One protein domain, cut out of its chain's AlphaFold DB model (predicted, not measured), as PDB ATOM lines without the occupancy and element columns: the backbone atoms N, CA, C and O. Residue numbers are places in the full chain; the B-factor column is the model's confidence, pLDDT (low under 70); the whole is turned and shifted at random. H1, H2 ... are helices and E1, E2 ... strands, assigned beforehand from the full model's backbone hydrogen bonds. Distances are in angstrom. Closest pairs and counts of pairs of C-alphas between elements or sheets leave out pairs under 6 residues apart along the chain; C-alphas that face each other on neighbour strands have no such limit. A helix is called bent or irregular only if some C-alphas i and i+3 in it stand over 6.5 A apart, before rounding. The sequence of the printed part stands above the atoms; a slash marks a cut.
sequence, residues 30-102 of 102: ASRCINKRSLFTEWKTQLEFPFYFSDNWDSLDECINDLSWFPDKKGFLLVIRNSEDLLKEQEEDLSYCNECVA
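This is residues 30 to 102 of the 102 residues of the protein "Barstar domain-containing protein" of Bacillus badius (UniProt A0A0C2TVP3). Three helices, H1, H2 and H3, run the same general way side by side, with centres that make a loose triangle in which H2 packs on H3. The lone strand E1 lies along a further side of the domain, apart from the three helices. The printed part has 73 residues, with three named helices and one named strand in the order H1, H2, E1, H3; the class is mostly helix. The whole is compact, with a radius of gyration of the C-alphas of 11.9 A, and the C-alphas span 34 by 23 by 20 A.

H1 is residues 36 to 46, 15.1 A from first to last C-alpha, beginning at C-alpha 36 at (4.505, 138.915, 39.297). H2 is residues 57 to 65, 12.3 A long. E1 is residues 75 to 81, 19.7 A long, with C-alpha 75 at (13.402, 147.312, 19.180). H3 is residues 91 to 101, 16.1 A long, ending at C-alpha 101 at (4.523, 141.740, 24.846). H3 is irregular, but only just: C-alphas 92 and 95 are 6.6 A apart.

H1 and H2 are near each other, with 6 pairs of C-alphas within 10 A. H1 and H3 are close but not clearly touching; their closest C-alphas, those of Lys 36 and Asp 93, are 7.8 A apart, at a shallow tilt of 29 degrees, the same way. H2 and H3 touch, their closest C-alphas, those of Asp 61 and Cys 100, 5.1 A apart, at a shallow tilt of 26 degrees, the same way. E1 is apart from H1, H2 and H3 and pairs with no named strand. In H1 and H2 every O i to N i+4 pair is within hydrogen-bond range; in H3, 5 of 7 are.

The two C-alphas farthest apart, those of Asp 72 and Glu 89, are 35.2 A apart. The printed part has no cut and ends at the chain's last residue, Ala 102. The three links are short. The mean pLDDT of the printed part is 92.5, and no printed residue is under 70.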
ATOM      1  N   ALA A  30      12.566 131.998  32.920       95.19
ATOM      2  CA  ALA A  30      11.285 132.107  33.603       95.19
ATOM      3  C   ALA A  30      11.223 131.349  34.937       95.19
ATOM      4  O   ALA A  30      10.378 131.684  35.764       95.19
ATOM      5  N   SER A  31      12.183 130.464  35.237       95.69
ATOM      6  CA  SER A  31      12.331 129.899  36.590       95.69
ATOM      7  C   SER A  31      12.636 130.967  37.655       95.69
ATOM      8  O   SER A  31      12.466 130.739  38.853       95.69
ATOM      9  N   ARG A  32      13.050 132.172  37.230       95.25
ATOM     10  CA  ARG A  32      13.238 133.363  38.078       95.25
ATOM     11  C   ARG A  32      12.022 134.294  38.101       95.25
ATOM     12  O   ARG A  32      12.056 135.296  38.804       95.25
ATOM     13  N   CYS A  33      10.975 133.978  37.340       97.06
ATOM     14  CA  CYS A  33       9.794 134.812  37.105       97.06
ATOM     15  C   CYS A  33       8.491 134.079  37.483       97.06
ATOM     16  O   CYS A  33       7.457 134.273  36.844       97.06
ATOM     17  N   ILE A  34       8.534 133.233  38.518       97.75
ATOM     18  CA  ILE A  34       7.423 132.347  38.918       97.75
ATOM     19  C   ILE A  34       6.177 133.079  39.432       97.75
ATOM     20  O   ILE A  34       5.092 132.509  39.472       97.75
ATOM     21  N   ASN A  35       6.321 134.344  39.824       97.69
ATOM     22  CA  ASN A  35       5.231 135.239  40.210       97.69
ATOM     23  C   ASN A  35       5.514 136.678  39.758       97.69
ATOM     24  O   ASN A  35       6.655 137.039  39.454       97.69
ATOM     25  N   LYS A  36       4.486 137.526  39.781       97.19
ATOM     26  CA  LYS A  36       4.505 138.915  39.297       97.19
ATOM     27  C   LYS A  36       5.649 139.758  39.850       97.19
ATOM     28  O   LYS A  36       6.344 140.441  39.109       97.19
ATOM     29  N   ARG A  37       5.898 139.665  41.158       97.44
ATOM     30  CA  ARG A  37       6.989 140.393  41.824       97.44
ATOM     31  C   ARG A  37       8.353 139.984  41.272       97.44
ATOM     32  O   ARG A  37       9.186 140.845  41.001       97.44
ATOM     33  N   SER A  38       8.584 138.680  41.129       97.44
ATOM     34  CA  SER A  38       9.837 138.158  40.576       97.44
ATOM     35  C   SER A  38       9.999 138.503  39.090       97.44
ATOM     36  O   SER A  38      11.078 138.938  38.692       97.44
ATOM     37  N   LEU A  39       8.906 138.451  38.318       97.06
ATOM     38  CA  LEU A  39       8.861 138.872  36.919       97.06
ATOM     39  C   LEU A  39       9.249 140.345  36.773       97.06
ATOM     40  O   LEU A  39      10.233 140.642  36.108       97.06
ATOM     41  N   PHE A  40       8.554 141.264  37.449       97.19
ATOM     42  CA  PHE A  40       8.850 142.697  37.344       97.19
ATOM     43  C   PHE A  40      10.259 143.044  37.821       97.19
ATOM     44  O   PHE A  40      10.925 143.858  37.192       97.19
ATOM     45  N   THR A  41      10.757 142.384  38.871       96.00
ATOM     46  CA  THR A  41      12.135 142.586  39.346       96.00
ATOM     47  C   THR A  41      13.163 142.198  38.281       96.00
ATOM     48  O   THR A  41      14.103 142.954  38.015       96.00
ATOM     49  N   GLU A  42      13.002 141.022  37.669       94.88
ATOM     50  CA  GLU A  42      13.925 140.548  36.639       94.88
ATOM     51  C   GLU A  42      13.796 141.409  35.372       94.88
ATOM     52  O   GLU A  42      14.805 141.870  34.847       94.88
ATOM     53  N   TRP A  43      12.575 141.712  34.925       94.00
ATOM     54  CA  TRP A  43      12.314 142.480  33.703       94.00
ATOM     55  C   TRP A  43      12.814 143.915  33.813       94.00
ATOM     56  O   TRP A  43      13.545 144.366  32.940       94.00
ATOM     57  N   LYS A  44      12.545 144.594  34.933       93.31
ATOM     58  CA  LYS A  44      13.094 145.924  35.228       93.31
ATOM     59  C   LYS A  44      14.614 145.963  35.103       93.31
ATOM     60  O   LYS A  44      15.168 146.949  34.629       93.31
ATOM     61  N   THR A  45      15.280 144.888  35.525       91.38
ATOM     62  CA  THR A  45      16.738 144.775  35.465       91.38
ATOM     63  C   THR A  45      17.235 144.505  34.044       91.38
ATOM     64  O   THR A  45      18.180 145.150  33.609       91.38
ATOM     65  N   GLN A  46      16.622 143.562  33.322       90.50
ATOM     66  CA  GLN A  46      17.082 143.133  31.992       90.50
ATOM     67  C   GLN A  46      16.714 144.122  30.876       90.50
ATOM     68  O   GLN A  46      17.461 144.267  29.914       90.50
ATOM     69  N   LEU A  47      15.571 144.801  31.008       90.94
ATOM     70  CA  LEU A  47      15.068 145.811  30.067       90.94
ATOM     71  C   LEU A  47      15.461 147.242  30.471       90.94
ATOM     72  O   LEU A  47      15.051 148.203  29.819       90.94
ATOM     73  N   GLU A  48      16.246 147.390  31.542       91.19
ATOM     74  CA  GLU A  48      16.719 148.679  32.062       91.19
ATOM     75  C   GLU A  48      15.584 149.703  32.234       91.19
ATOM     76  O   GLU A  48      15.729 150.874  31.886       91.19
ATOM     77  N   PHE A  49      14.432 149.255  32.747       92.69
ATOM     78  CA  PHE A  49      13.246 150.102  32.848       92.69
ATOM     79  C   PHE A  49      13.516 151.382  33.654       92.69
ATOM     80  O   PHE A  49      14.252 151.367  34.652       92.69
ATOM     81  N   PRO A  50      12.890 152.500  33.258       93.12
ATOM     82  CA  PRO A  50      13.136 153.804  33.846       93.12
ATOM     83  C   PRO A  50      12.609 153.891  35.281       93.12
ATOM     84  O   PRO A  50      11.815 153.077  35.753       93.12
ATOM     85  N   PHE A  51      13.031 154.939  35.994       92.62
ATOM     86  CA  PHE A  51      12.701 155.132  37.411       92.62
ATOM     87  C   PHE A  51      11.194 155.235  37.699       92.62
ATOM     88  O   PHE A  51      10.792 155.060  38.848       92.62
ATOM     89  N   TYR A  52      10.378 155.548  36.687       91.75
ATOM     90  CA  TYR A  52       8.926 155.659  36.813       91.75
ATOM     91  C   TYR A  52       8.202 154.303  36.761       91.75
ATOM     92  O   TYR A  52       7.025 154.236  37.112       91.75
ATOM     93  N   PHE A  53       8.883 153.219  36.372       96.06
ATOM     94  CA  PHE A  53       8.302 151.881  36.382       96.06
ATOM     95  C   PHE A  53       7.925 151.462  37.810       96.06
ATOM     96  O   PHE A  53       8.763 151.471  38.722       96.06
ATOM     97  N   SER A  54       6.657 151.088  37.996       96.00
ATOM     98  CA  SER A  54       6.014 150.957  39.311       96.00
ATOM     99  C   SER A  54       5.529 149.536  39.618       96.00
ATOM    100  O   SER A  54       4.618 149.351  40.425       96.00
ATOM    101  N   ASP A  55       6.172 148.535  39.009       95.69
ATOM    102  CA  ASP A  55       5.962 147.106  39.270       95.69
ATOM    103  C   ASP A  55       4.473 146.692  39.156       95.69
ATOM    104  O   ASP A  55       3.935 145.976  40.006       95.69
ATOM    105  N   ASN A  56       3.794 147.160  38.101       96.06
ATOM    106  CA  ASN A  56       2.422 146.780  37.741       96.06
ATOM    107  C   ASN A  56       2.237 146.667  36.215       96.06
ATOM    108  O   ASN A  56       3.077 147.145  35.453       96.06
ATOM    109  N   TRP A  57       1.133 146.036  35.796       96.50
ATOM    110  CA  TRP A  57       0.822 145.761  34.387       96.50
ATOM    111  C   TRP A  57       0.701 147.031  33.540       96.50
ATOM    112  O   TRP A  57       1.287 147.074  32.467       96.50
ATOM    113  N   ASP A  58       0.050 148.081  34.047       95.81
ATOM    114  CA  ASP A  58      -0.096 149.348  33.317       95.81
ATOM    115  C   ASP A  58       1.275 149.985  33.036       95.81
ATOM    116  O   ASP A  58       1.588 150.351  31.909       95.81
ATOM    117  N   SER A  59       2.153 150.032  34.044       95.56
ATOM    118  CA  SER A  59       3.512 150.557  33.870       95.56
ATOM    119  C   SER A  59       4.394 149.671  32.987       95.56
ATOM    120  O   SER A  59       5.339 150.175  32.384       95.56
ATOM    121  N   LEU A  60       4.113 148.362  32.913       95.44
ATOM    122  CA  LEU A  60       4.781 147.458  31.980       95.44
ATOM    123  C   LEU A  60       4.346 147.769  30.550       95.44
ATOM    124  O   LEU A  60       5.213 147.946  29.703       95.44
ATOM    125  N   ASP A  61       3.042 147.865  30.303       95.06
ATOM    126  CA  ASP A  61       2.485 148.203  28.993       95.06
ATOM    127  C   ASP A  61       3.037 149.542  28.486       95.06
ATOM    128  O   ASP A  61       3.565 149.621  27.376       95.06
ATOM    129  N   GLU A  62       3.047 150.576  29.333       94.38
ATOM    130  CA  GLU A  62       3.668 151.864  29.005       94.38
ATOM    131  C   GLU A  62       5.146 151.706  28.632       94.38
ATOM    132  O   GLU A  62       5.591 152.240  27.616       94.38
ATOM    133  N   CYS A  63       5.909 150.938  29.417       93.75
ATOM    134  CA  CYS A  63       7.332 150.749  29.169       93.75
ATOM    135  C   CYS A  63       7.618 149.978  27.866       93.75
ATOM    136  O   CYS A  63       8.525 150.335  27.118       93.75
ATOM    137  N   ILE A  64       6.870 148.914  27.576       91.75
ATOM    138  CA  ILE A  64       7.088 148.121  26.357       91.75
ATOM    139  C   ILE A  64       6.737 148.935  25.100       91.75
ATOM    140  O   ILE A  64       7.382 148.765  24.065       91.75
ATOM    141  N   ASN A  65       5.780 149.863  25.204       90.06
ATOM    142  CA  ASN A  65       5.384 150.746  24.106       90.06
ATOM    143  C   ASN A  65       6.285 151.991  23.944       90.06
ATOM    144  O   ASN A  65       6.485 152.452  22.817       90.06
ATOM    145  N   ASP A  66       6.851 152.538  25.026       88.56
ATOM    146  CA  ASP A  66       7.737 153.716  25.019       88.56
ATOM    147  C   ASP A  66       9.204 153.318  25.240       88.56
ATOM    148  O   ASP A  66       9.797 153.614  26.264       88.56
ATOM    149  N   LEU A  67       9.846 152.672  24.268       88.38
ATOM    150  CA  LEU A  67      11.248 152.226  24.377       88.38
ATOM    151  C   LEU A  67      12.289 153.356  24.247       88.38
ATOM    152  O   LEU A  67      13.406 153.129  23.779       88.38
ATOM    153  N   SER A  68      11.951 154.588  24.630       88.31
ATOM    154  CA  SER A  68      12.786 155.778  24.409       88.31
ATOM    155  C   SER A  68      14.123 155.785  25.163       88.31
ATOM    156  O   SER A  68      15.030 156.518  24.770       88.31
ATOM    157  N   TRP A  69      14.278 154.976  26.218       86.69
ATOM    158  CA  TRP A  69      15.554 154.791  26.932       86.69
ATOM    159  C   TRP A  69      16.383 153.607  26.412       86.69
ATOM    160  O   TRP A  69      17.537 153.454  26.817       86.69
ATOM    161  N   PHE A  70      15.795 152.735  25.589       82.06
ATOM    162  CA  PHE A  70      16.386 151.450  25.229       82.06
ATOM    163  C   PHE A  70      17.471 151.617  24.141       82.06
ATOM    164  O   PHE A  70      17.396 152.565  23.358       82.06
ATOM    165  N   PRO A  71      18.501 150.744  24.059       79.12
ATOM    166  CA  PRO A  71      19.640 150.945  23.158       79.12
ATOM    167  C   PRO A  71      19.247 151.126  21.685       79.12
ATOM    168  O   PRO A  71      18.325 150.448  21.233       79.12
ATOM    169  N   ASP A  72      20.021 151.944  20.948       78.06
ATOM    170  CA  ASP A  72      19.831 152.408  19.551       78.06
ATOM    171  C   ASP A  72      19.655 151.288  18.498       78.06
ATOM    172  O   ASP A  72      20.478 151.072  17.601       78.06
ATOM    173  N   LYS A  73      18.554 150.555  18.587       83.44
ATOM    174  CA  LYS A  73      18.105 149.537  17.643       83.44
ATOM    175  C   LYS A  73      16.607 149.701  17.418       83.44
ATOM    176  O   LYS A  73      15.937 150.439  18.130       83.44
ATOM    177  N   LYS A  74      16.064 149.012  16.413       84.56
ATOM    178  CA  LYS A  74      14.646 149.146  16.035       84.56
ATOM    179  C   LYS A  74      13.680 148.642  17.114       84.56
ATOM    180  O   LYS A  74      12.491 148.910  17.018       84.56
ATOM    181  N   GLY A  75      14.177 147.888  18.090       85.88
ATOM    182  CA  GLY A  75      13.402 147.312  19.180       85.88
ATOM    183  C   GLY A  75      14.193 146.215  19.883       85.88
ATOM    184  O   GLY A  75      15.429 146.173  19.817       85.88
ATOM    185  N   PHE A  76      13.481 145.297  20.526       87.56
ATOM    186  CA  PHE A  76      14.069 144.145  21.197       87.56
ATOM    187  C   PHE A  76      13.358 142.844  20.824       87.56
ATOM    188  O   PHE A  76      12.220 142.841  20.370       87.56
ATOM    189  N   LEU A  77      14.067 141.734  21.001       87.88
ATOM    190  CA  LEU A  77      13.519 140.388  20.987       87.88
ATOM    191  C   LEU A  77      13.703 139.817  22.386       87.88
ATOM    192  O   LEU A  77      14.838 139.613  22.822       87.88
ATOM    193  N   LEU A  78      12.593 139.554  23.066       89.00
ATOM    194  CA  LEU A  78      12.600 138.900  24.363       89.00
ATOM    195  C   LEU A  78      12.498 137.390  24.176       89.00
ATOM    196  O   LEU A  78      11.519 136.892  23.627       89.00
ATOM    197  N   VAL A  79      13.507 136.660  24.640       88.38
ATOM    198  CA  VAL A  79      13.506 135.199  24.607       88.38
ATOM    199  C   VAL A  79      13.368 134.656  26.017       88.38
ATOM    200  O   VAL A  79      14.245 134.849  26.856       88.38
ATOM    201  N   ILE A  80      12.265 133.953  26.262       90.44
ATOM    202  CA  ILE A  80      11.929 133.381  27.564       90.44
ATOM    203  C   ILE A  80      12.223 131.878  27.539       90.44
ATOM    204  O   ILE A  80      11.588 131.117  26.810       90.44
ATOM    205  N   ARG A  81      13.193 131.446  28.346       89.88
ATOM    206  CA  ARG A  81      13.530 130.037  28.593       89.88
ATOM    207  C   ARG A  81      12.742 129.489  29.773       89.88
ATOM    208  O   ARG A  81      12.386 130.257  30.662       89.88
ATOM    209  N   ASN A  82      12.563 128.167  29.817       93.00
ATOM    210  CA  ASN A  82      11.809 127.476  30.872       93.00
ATOM    211  C   ASN A  82      10.418 128.108  31.059       93.00
ATOM    212  O   ASN A  82       9.984 128.376  32.178       93.00
ATOM    213  N   SER A  83       9.758 128.449  29.944       92.88
ATOM    214  CA  SER A  83       8.520 129.236  29.923       92.88
ATOM    215  C   SER A  83       7.380 128.595  30.715       92.88
ATOM    216  O   SER A  83       6.465 129.296  31.123       92.88
ATOM    217  N   GLU A  84       7.442 127.286  30.961       94.38
ATOM    218  CA  GLU A  84       6.541 126.555  31.853       94.38
ATOM    219  C   GLU A  84       6.548 127.058  33.306       94.38
ATOM    220  O   GLU A  84       5.602 126.796  34.045       94.38
ATOM    221  N   ASP A  85       7.599 127.766  33.720       97.00
ATOM    222  CA  ASP A  85       7.696 128.364  35.049       97.00
ATOM    223  C   ASP A  85       7.249 129.833  35.080       97.00
ATOM    224  O   ASP A  85       7.113 130.404  36.164       97.00
ATOM    225  N   LEU A  86       6.978 130.454  33.925       96.81
ATOM    226  CA  LEU A  86       6.558 131.854  33.857       96.81
ATOM    227  C   LEU A  86       5.220 132.024  34.576       96.81
ATOM    228  O   LEU A  86       4.237 131.392  34.203       96.81
ATOM    229  N   LEU A  87       5.181 132.879  35.604       97.75
ATOM    230  CA  LEU A  87       3.979 133.147  36.406       97.75
ATOM    231  C   LEU A  87       3.268 131.880  36.920       97.75
ATOM    232  O   LEU A  87       2.072 131.906  37.173       97.75
ATOM    233  N   LYS A  88       3.992 130.778  37.129       97.50
ATOM    234  CA  LYS A  88       3.430 129.492  37.569       97.50
ATOM    235  C   LYS A  88       2.650 129.551  38.887       97.50
ATOM    236  O   LYS A  88       1.765 128.738  39.123       97.50
ATOM    237  N   GLU A  89       2.972 130.492  39.775       98.00
ATOM    238  CA  GLU A  89       2.227 130.702  41.026       98.00
ATOM    239  C   GLU A  89       0.991 131.608  40.850       98.00
ATOM    240  O   GLU A  89       0.245 131.805  41.809       98.00
ATOM    241  N   GLN A  90       0.804 132.196  39.663       97.12
ATOM    242  CA  GLN A  90      -0.230 133.178  39.308       97.12
ATOM    243  C   GLN A  90      -0.599 133.034  37.819       97.12
ATOM    244  O   GLN A  90      -0.489 133.989  37.050       97.12
ATOM    245  N   GLU A  91      -0.966 131.830  37.376       95.38
ATOM    246  CA  GLU A  91      -1.174 131.536  35.948       95.38
ATOM    247  C   GLU A  91      -2.257 132.421  35.309       95.38
ATOM    248  O   GLU A  91      -2.186 132.722  34.118       95.38
ATOM    249  N   GLU A  92      -3.234 132.898  36.086       95.25
ATOM    250  CA  GLU A  92      -4.248 133.849  35.625       95.25
ATOM    251  C   GLU A  92      -3.645 135.152  35.072       95.25
ATOM    252  O   GLU A  92      -4.214 135.770  34.167       95.25
ATOM    253  N   ASP A  93      -2.466 135.539  35.569       96.19
ATOM    254  CA  ASP A  93      -1.760 136.743  35.153       96.19
ATOM    255  C   ASP A  93      -1.011 136.574  33.810       96.19
ATOM    256  O   ASP A  93      -0.574 137.566  33.221       96.19
ATOM    257  N   LEU A  94      -0.876 135.346  33.283       94.38
ATOM    258  CA  LEU A  94      -0.201 135.089  32.000       94.38
ATOM    259  C   LEU A  94      -0.866 135.803  30.825       94.38
ATOM    260  O   LEU A  94      -0.181 136.204  29.888       94.38
ATOM    261  N   SER A  95      -2.190 135.962  30.873       94.56
ATOM    262  CA  SER A  95      -2.949 136.674  29.839       94.56
ATOM    263  C   SER A  95      -2.481 138.125  29.698       94.56
ATOM    264  O   SER A  95      -2.074 138.516  28.608       94.56
ATOM    265  N   TYR A  96      -2.410 138.867  30.806       94.31
ATOM    266  CA  TYR A  96      -1.903 140.242  30.826       94.31
ATOM    267  C   TYR A  96      -0.447 140.326  30.367       94.31
ATOM    268  O   TYR A  96      -0.097 141.196  29.579       94.31
ATOM    269  N   CYS A  97       0.402 139.396  30.818       93.19
ATOM    270  CA  CYS A  97       1.803 139.358  30.399       93.19
ATOM    271  C   CYS A  97       1.932 139.208  28.876       93.19
ATOM    272  O   CYS A  97       2.685 139.951  28.256       93.19
ATOM    273  N   ASN A  98       1.166 138.289  28.277       91.75
ATOM    274  CA  ASN A  98       1.154 138.077  26.832       91.75
ATOM    275  C   ASN A  98       0.617 139.294  26.076       91.75
ATOM    276  O   ASN A  98       1.163 139.629  25.033       91.75
ATOM    277  N   GLU A  99      -0.419 139.958  26.588       91.81
ATOM    278  CA  GLU A  99      -0.973 141.170  25.976       91.81
ATOM    279  C   GLU A  99       0.041 142.321  25.948       91.81
ATOM    280  O   GLU A  99       0.134 143.006  24.936       91.81
ATOM    281  N   CYS A 100       0.846 142.493  27.001       89.62
ATOM    282  CA  CYS A 100       1.869 143.541  27.047       89.62
ATOM    283  C   CYS A 100       3.043 143.318  26.077       89.62
ATOM    284  O   CYS A 100       3.761 144.271  25.790       89.62
ATOM    285  N   VAL A 101       3.313 142.080  25.636       84.94
ATOM    286  CA  VAL A 101       4.523 141.740  24.846       84.94
ATOM    287  C   VAL A 101       4.246 141.151  23.460       84.94
ATOM    288  O   VAL A 101       5.196 140.742  22.786       84.94
ATOM    289  N   ALA A 102       2.978 141.071  23.050       75.62
ATOM    290  CA  ALA A 102       2.550 140.579  21.736       75.62
ATOM    291  C   ALA A 102       2.541 141.687  20.674       75.62
ATOM    292  O   ALA A 102       2.946 141.380  19.527       75.62
TER     293      ALA A 102